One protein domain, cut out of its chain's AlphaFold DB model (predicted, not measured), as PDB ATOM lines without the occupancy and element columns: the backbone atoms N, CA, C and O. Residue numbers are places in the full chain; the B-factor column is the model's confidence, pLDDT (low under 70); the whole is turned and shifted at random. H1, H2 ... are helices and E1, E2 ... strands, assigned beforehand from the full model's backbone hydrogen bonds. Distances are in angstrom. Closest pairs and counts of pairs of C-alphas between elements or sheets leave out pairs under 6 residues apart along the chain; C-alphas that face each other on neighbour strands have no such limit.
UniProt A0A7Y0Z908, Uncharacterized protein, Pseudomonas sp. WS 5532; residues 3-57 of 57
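AT A GLANCE: This is residues 3 to 57 of the 57 residues of an uncharacterized protein of Pseudomonas sp. WS 5532 (UniProt A0A7Y0Z908). A ribbon of two parallel strands, E1 and E2, has one long helix, H2, over one face, mainly over E2. Short H1 is at one end of this pair of layers, and short H3 with the loop of residues 35 to 42 is at the other. The printed part has 55 residues, with the order E1, H1, H2, H3, E2, and its class is mixed, helices and strands. It is only just loose, close to compact, with a radius of gyration of the C-alphas of 12.4 A, and elongated, spanning 36 by 20 by 14 A.

IN THESE COORDINATES: E1, residues 3 to 7, begins at C-alpha 3 (206.214, 227.363, 124.993) and is 12.7 A long. H1 is residues 9 to 14. H2, residues 20 to 34, is 19.4 A long and begins at C-alpha 20 (218.429, 232.704, 131.486). H3 is residues 43 to 46. E2, residues 51 to 56, is 16.8 A long and ends at C-alpha 56 (219.009, 225.048, 131.014).

HOW THE PARTS SIT: E1 and E2 are parallel neighbours at 17 degrees, with N 5 and O 53 at 3.0 A and N 53 and O 3 at 2.9 A, within hydrogen-bond range. E1, H1 H2 H3, E2 form a strand-helix-strand unit, two parallel neighbour strands with helices between them along the chain. The closest C-alphas of H2 and E2, Glu 24 and Ile 54, are 6.9 A apart. E1 and H2 are only just apart, closest 8.4 A. H1 and H2 are close but not clearly touching, C-alphas of Leu 12 and Phe 23 at 6.8 A, with a steep tilt of 43 degrees, the same way. H2 touches H3 with residues 31 to 34 alone, the closest C-alphas being Asp 32 and Ala 44, 4.4 A. In H1 and H2 every O i to N i+4 pair is within hydrogen-bond range; H3 is too short for one, and its one O i to N i+3 pair is not within range.

THE WHOLE: The C-alphas farthest apart, Asp 39 and Val 57, are 36.3 A apart. The printed part has no cut and no long link. Mean pLDDT of the printed part is 83.6, with residues 36 to 37 and 40 to 48 under 70.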
ATOM      1  N   ILE A   3     204.957 227.470 125.728       88.19
ATOM      2  CA  ILE A   3     206.214 227.363 124.993       88.19
ATOM      3  C   ILE A   3     207.273 226.922 125.995       88.19
ATOM      4  O   ILE A   3     207.427 227.536 127.051       88.19
ATOM      5  N   LYS A   4     207.960 225.828 125.677       93.00
ATOM      6  CA  LYS A   4     209.092 225.327 126.450       93.00
ATOM      7  C   LYS A   4     210.339 225.447 125.600       93.00
ATOM      8  O   LYS A   4     210.318 224.993 124.459       93.00
ATOM      9  N   VAL A   5     211.378 226.044 126.165       92.31
ATOM     10  CA  VAL A   5     212.660 226.226 125.488       92.31
ATOM     11  C   VAL A   5     213.755 225.639 126.359       92.31
ATOM     12  O   VAL A   5     213.931 226.032 127.511       92.31
ATOM     13  N   GLU A   6     214.449 224.671 125.783       94.50
ATOM     14  CA  GLU A   6     215.685 224.105 126.302       94.50
ATOM     15  C   GLU A   6     216.836 224.926 125.737       94.50
ATOM     16  O   GLU A   6     216.880 225.148 124.529       94.50
ATOM     17  N   VAL A   7     217.720 225.411 126.606       93.00
ATOM     18  CA  VAL A   7     218.855 226.241 126.195       93.00
ATOM     19  C   VAL A   7     220.145 225.756 126.843       93.00
ATOM     20  O   VAL A   7     220.199 225.473 128.038       93.00
ATOM     21  N   THR A   8     221.194 225.653 126.045       94.69
ATOM     22  CA  THR A   8     222.555 225.331 126.487       94.69
ATOM     23  C   THR A   8     223.354 226.605 126.771       94.69
ATOM     24  O   THR A   8     223.015 227.687 126.292       94.69
ATOM     25  N   ASP A   9     224.476 226.487 127.489       92.88
ATOM     26  CA  ASP A   9     225.411 227.614 127.669       92.88
ATOM     27  C   ASP A   9     225.883 228.204 126.334       92.88
ATOM     28  O   ASP A   9     225.920 229.419 126.170       92.88
ATOM     29  N   SER A  10     226.164 227.351 125.345       93.44
ATOM     30  CA  SER A  10     226.579 227.811 124.017       93.44
ATOM     31  C   SER A  10     225.504 228.616 123.289       93.44
ATOM     32  O   SER A  10     225.827 229.513 122.514       93.44
ATOM     33  N   GLU A  11     224.226 228.313 123.520       91.06
ATOM     34  CA  GLU A  11     223.122 229.054 122.909       91.06
ATOM     35  C   GLU A  11     222.910 230.403 123.601       91.06
ATOM     36  O   GLU A  11     222.706 231.401 122.908       91.06
ATOM     37  N   LEU A  12     223.060 230.463 124.930       91.69
ATOM     38  CA  LEU A  12     223.088 231.729 125.671       91.69
ATOM     39  C   LEU A  12     224.228 232.633 125.184       91.69
ATOM     40  O   LEU A  12     223.980 233.778 124.806       91.69
ATOM     41  N   GLU A  13     225.447 232.094 125.075       92.12
ATOM     42  CA  GLU A  13     226.605 232.821 124.539       92.12
ATOM     43  C   GLU A  13     226.364 233.289 123.095       92.12
ATOM     44  O   GLU A  13     226.688 234.426 122.745       92.12
ATOM     45  N   SER A  14     225.744 232.452 122.254       90.69
ATOM     46  CA  SER A  14     225.438 232.813 120.863       90.69
ATOM     47  C   SER A  14     224.466 233.990 120.746       90.69
ATOM     48  O   SER A  14     224.559 234.774 119.801       90.69
ATOM     49  N   MET A  15     223.572 234.139 121.725       86.81
ATOM     50  CA  MET A  15     222.644 235.265 121.834       86.81
ATOM     51  C   MET A  15     223.200 236.422 122.669       86.81
ATOM     52  O   MET A  15     222.514 237.426 122.851       86.81
ATOM     53  N   SER A  16     224.458 236.321 123.119       92.62
ATOM     54  CA  SER A  16     225.095 237.299 124.007       92.62
ATOM     55  C   SER A  16     224.268 237.559 125.272       92.62
ATOM     56  O   SER A  16     224.134 238.702 125.702       92.62
ATOM     57  N   CYS A  17     223.677 236.498 125.825       92.38
ATOM     58  CA  CYS A  17     222.967 236.521 127.097       92.38
ATOM     59  C   CYS A  17     223.852 235.892 128.173       92.38
ATOM     60  O   CYS A  17     224.287 234.751 128.027       92.38
ATOM     61  N   ASP A  18     224.060 236.604 129.278       89.31
ATOM     62  CA  ASP A  18     224.850 236.115 130.413       89.31
ATOM     63  C   ASP A  18     223.990 235.299 131.401       89.31
ATOM     64  O   ASP A  18     224.499 234.670 132.334       89.31
ATOM     65  N   SER A  19     222.664 235.293 131.217       91.31
ATOM     66  CA  SER A  19     221.719 234.580 132.079       91.31
ATOM     67  C   SER A  19     220.461 234.099 131.345       91.31
ATOM     68  O   SER A  19     220.111 234.581 130.267       91.31
ATOM     69  N   LEU A  20     219.740 233.157 131.970       92.69
ATOM     70  CA  LEU A  20     218.429 232.704 131.486       92.69
ATOM     71  C   LEU A  20     217.380 233.823 131.485       92.69
ATOM     72  O   LEU A  20     216.491 233.804 130.643       92.69
ATOM     73  N   GLU A  21     217.476 234.773 132.417       92.25
ATOM     74  CA  GLU A  21     216.540 235.898 132.527       92.25
ATOM     75  C   GLU A  21     216.693 236.848 131.335       92.25
ATOM     76  O   GLU A  21     215.708 237.155 130.668       92.25
ATOM     77  N   GLU A  22     217.931 237.211 130.982       92.44
ATOM     78  CA  GLU A  22     218.213 238.030 129.792       92.44
ATOM     79  C   GLU A  22     217.760 237.346 128.498       92.44
ATOM     80  O   GLU A  22     217.184 237.982 127.613       92.44
ATOM     81  N   PHE A  23     217.989 236.035 128.394       93.06
ATOM     82  CA  PHE A  23     217.516 235.250 127.261       93.06
ATOM     83  C   PHE A  23     215.985 235.204 127.204       93.06
ATOM     84  O   PHE A  23     215.408 235.337 126.125       93.06
ATOM     85  N   GLU A  24     215.311 235.067 128.351       92.38
ATOM     86  CA  GLU A  24     213.851 235.108 128.423       92.38
ATOM     87  C   GLU A  24     213.298 236.449 127.944       92.38
ATOM     88  O   GLU A  24     212.386 236.468 127.115       92.38
ATOM     89  N   GLU A  25     213.854 237.562 128.415       91.31
ATOM     90  CA  GLU A  25     213.428 238.898 127.999       91.31
ATOM     91  C   GLU A  25     213.636 239.126 126.500       91.31
ATOM     92  O   GLU A  25     212.715 239.579 125.809       91.31
ATOM     93  N   GLN A  26     214.807 238.763 125.966       90.44
ATOM     94  CA  GLN A  26     215.079 238.886 124.535       90.44
ATOM     95  C   GLN A  26     214.145 238.012 123.697       90.44
ATOM     96  O   GLN A  26     213.601 238.477 122.690       90.44
ATOM     97  N   LEU A  27     213.930 236.761 124.103       89.50
ATOM     98  CA  LEU A  27     213.055 235.848 123.382       89.50
ATOM     99  C   LEU A  27     211.604 236.336 123.409       89.50
ATOM    100  O   LEU A  27     210.942 236.325 122.373       89.50
ATOM    101  N   ARG A  28     211.116 236.827 124.555       88.56
ATOM    102  CA  ARG A  28     209.792 237.465 124.653       88.56
ATOM    103  C   ARG A  28     209.681 238.658 123.721       88.56
ATOM    104  O   ARG A  28     208.721 238.749 122.966       88.56
ATOM    105  N   HIS A  29     210.686 239.530 123.700       87.25
ATOM    106  CA  HIS A  29     210.693 240.674 122.797       87.25
ATOM    107  C   HIS A  29     210.628 240.244 121.321       87.25
ATOM    108  O   HIS A  29     209.892 240.848 120.540       87.25
ATOM    109  N   GLN A  30     211.373 239.208 120.924       85.75
ATOM    110  CA  GLN A  30     211.323 238.670 119.560       85.75
ATOM    111  C   GLN A  30     209.971 238.028 119.234       85.75
ATOM    112  O   GLN A  30     209.454 238.223 118.138       85.75
ATOM    113  N   LEU A  31     209.377 237.301 120.176       84.31
ATOM    114  CA  LEU A  31     208.057 236.697 120.009       84.31
ATOM    115  C   LEU A  31     206.963 237.759 119.867       84.31
ATOM    116  O   LEU A  31     206.112 237.644 118.988       84.31
ATOM    117  N   ASP A  32     207.011 238.801 120.690       82.12
ATOM    118  CA  ASP A  32     205.973 239.827 120.737       82.12
ATOM    119  C   ASP A  32     206.094 240.819 119.567       82.12
ATOM    120  O   ASP A  32     205.079 241.208 118.987       82.12
ATOM    121  N   ASN A  33     207.326 241.196 119.191       81.88
ATOM    122  CA  ASN A  33     207.592 242.291 118.243       81.88
ATOM    123  C   ASN A  33     208.338 241.873 116.969       81.88
ATOM    124  O   ASN A  33     208.316 242.602 115.980       81.88
ATOM    125  N   GLY A  34     209.051 240.747 116.992       74.56
ATOM    126  CA  GLY A  34     209.859 240.266 115.866       74.56
ATOM    127  C   GLY A  34     209.099 239.352 114.903       74.56
ATOM    128  O   GLY A  34     209.514 239.191 113.757       74.56
ATOM    129  N   VAL A  35     207.979 238.772 115.341       72.31
ATOM    130  CA  VAL A  35     207.094 237.971 114.491       72.31
ATOM    131  C   VAL A  35     206.052 238.895 113.872       72.31
ATOM    132  O   VAL A  35     205.240 239.476 114.586       72.31
ATOM    133  N   VAL A  36     206.069 239.021 112.548       69.12
ATOM    134  CA  VAL A  36     205.034 239.721 111.782       69.12
ATOM    135  C   VAL A  36     204.324 238.681 110.926       69.12
ATOM    136  O   VAL A  36     204.978 237.914 110.217       69.12
ATOM    137  N   THR A  37     203.003 238.605 111.036       67.38
ATOM    138  CA  THR A  37     202.186 237.726 110.194       67.38
ATOM    139  C   THR A  37     202.083 238.297 108.776       67.38
ATOM    140  O   THR A  37     202.281 239.492 108.564       67.38
ATOM    141  N   ASP A  38     201.769 237.463 107.780       72.81
ATOM    142  CA  ASP A  38     201.687 237.893 106.368       72.81
ATOM    143  C   ASP A  38     200.668 239.030 106.123       72.81
ATOM    144  O   ASP A  38     200.748 239.739 105.119       72.81
ATOM    145  N   ASP A  39     199.716 239.225 107.036       75.69
ATOM    146  CA  ASP A  39     198.725 240.307 107.032       75.69
ATOM    147  C   ASP A  39     199.176 241.576 107.789       75.69
ATOM    148  O   ASP A  39     198.413 242.538 107.889       75.69
ATOM    149  N   GLY A  40     200.418 241.611 108.281       69.88
ATOM    150  CA  GLY A  40     201.008 242.754 108.979       69.88
ATOM    151  C   GLY A  40     200.659 242.851 110.467       69.88
ATOM    152  O   GLY A  40     200.990 243.860 111.092       69.88
ATOM    153  N   GLY A  41     200.002 241.837 111.036       66.06
ATOM    154  CA  GLY A  41     199.783 241.718 112.477       66.06
ATOM    155  C   GLY A  41     201.082 241.450 113.240       66.06
ATOM    156  O   GLY A  41     202.018 240.842 112.715       66.06
ATOM    157  N   VAL A  42     201.155 241.911 114.491       67.69
ATOM    158  CA  VAL A  42     202.311 241.648 115.361       67.69
ATOM    159  C   VAL A  42     202.158 240.326 116.095       67.69
ATOM    160  O   VAL A  42     201.055 239.824 116.328       67.69
ATOM    161  N   GLY A  43     203.290 239.778 116.521       63.28
ATOM    162  CA  GLY A  43     203.347 238.503 117.206       63.28
ATOM    163  C   GLY A  43     202.490 238.449 118.480       63.28
ATOM    164  O   GLY A  43     201.856 237.445 118.817       63.28
ATOM    165  N   ALA A  44     202.390 239.589 119.152       61.03
ATOM    166  CA  ALA A  44     201.561 239.766 120.332       61.03
ATOM    167  C   ALA A  44     200.048 239.564 120.082       61.03
ATOM    168  O   ALA A  44     199.339 239.134 120.997       61.03
ATOM    169  N   ASP A  45     199.541 239.817 118.867       63.06
ATOM    170  CA  ASP A  45     198.101 239.748 118.578       63.06
ATOM    171  C   ASP A  45     197.588 238.297 118.548       63.06
ATOM    172  O   ASP A  45     196.499 238.004 119.057       63.06
ATOM    173  N   TRP A  46     198.396 237.352 118.046       61.41
ATOM    174  CA  TRP A  46     198.062 235.917 118.031       61.41
ATOM    175  C   TRP A  46     198.429 235.204 119.338       61.41
ATOM    176  O   TRP A  46     197.734 234.272 119.758       61.41
ATOM    177  N   MET A  47     199.482 235.654 120.024       64.56
ATOM    178  CA  MET A  47     199.945 235.093 121.296       64.56
ATOM    179  C   MET A  47     199.383 235.830 122.513       64.56
ATOM    180  O   MET A  47     200.053 235.958 123.535       64.56
ATOM    181  N   SER A  48     198.119 236.252 122.472       61.47
ATOM    182  CA  SER A  48     197.528 237.125 123.498       61.47
ATOM    183  C   SER A  48     197.587 236.551 124.930       61.47
ATOM    184  O   SER A  48     197.427 237.305 125.888       61.47
ATOM    185  N   LYS A  49     197.843 235.236 125.095       70.25
ATOM    186  CA  LYS A  49     198.290 234.593 126.349       70.25
ATOM    187  C   LYS A  49     199.196 233.380 126.076       70.25
ATOM    188  O   LYS A  49     198.702 232.278 125.783       70.25
ATOM    189  N   TYR A  50     200.509 233.534 126.242       81.00
ATOM    190  CA  TYR A  50     201.447 232.410 126.320       81.00
ATOM    191  C   TYR A  50     202.185 232.360 127.656       81.00
ATOM    192  O   TYR A  50     202.464 233.379 128.281       81.00
ATOM    193  N   GLN A  51     202.477 231.141 128.100       86.81
ATOM    194  CA  GLN A  51     203.413 230.882 129.182       86.81
ATOM    195  C   GLN A  51     204.717 230.412 128.545       86.81
ATOM    196  O   GLN A  51     204.717 229.406 127.832       86.81
ATOM    197  N   LEU A  52     205.795 231.147 128.795       89.06
ATOM    198  CA  LEU A  52     207.146 230.773 128.409       89.06
ATOM    199  C   LEU A  52     207.830 230.142 129.623       89.06
ATOM    200  O   LEU A  52     207.778 230.697 130.717       89.06
ATOM    201  N   GLU A  53     208.401 228.960 129.434       92.12
ATOM    202  CA  GLU A  53     209.257 228.295 130.415       92.12
ATOM    203  C   GLU A  53     210.594 227.998 129.749       92.12
ATOM    204  O   GLU A  53     210.645 227.234 128.781       92.12
ATOM    205  N   ILE A  54     211.657 228.595 130.278       92.12
ATOM    206  CA  ILE A  54     213.022 228.398 129.796       92.12
ATOM    207  C   ILE A  54     213.790 227.624 130.851       92.12
ATOM    208  O   ILE A  54     213.713 227.928 132.043       92.12
ATOM    209  N   PHE A  55     214.502 226.593 130.421       92.50
ATOM    210  CA  PHE A  55     215.319 225.788 131.310       92.50
ATOM    211  C   PHE A  55     216.617 225.393 130.629       92.50
ATOM    212  O   PHE A  55     216.680 225.156 129.423       92.50
ATOM    213  N   LYS A  56     217.660 225.356 131.450       91.44
ATOM    214  CA  LYS A  56     219.009 225.048 131.014       91.44
ATOM    215  C   LYS A  56     219.221 223.536 130.946       91.44
ATOM    216  O   LYS A  56     218.823 222.838 131.883       91.44
ATOM    217  N   VAL A  57     219.851 223.063 129.872       90.81
ATOM    218  CA  VAL A  57     220.223 221.654 129.633       90.81
ATOM    219  C   VAL A  57     221.723 221.476 129.469       90.81
ATOM    220  O   VAL A  57     222.381 222.398 128.940       90.81
TER     221      VAL A  57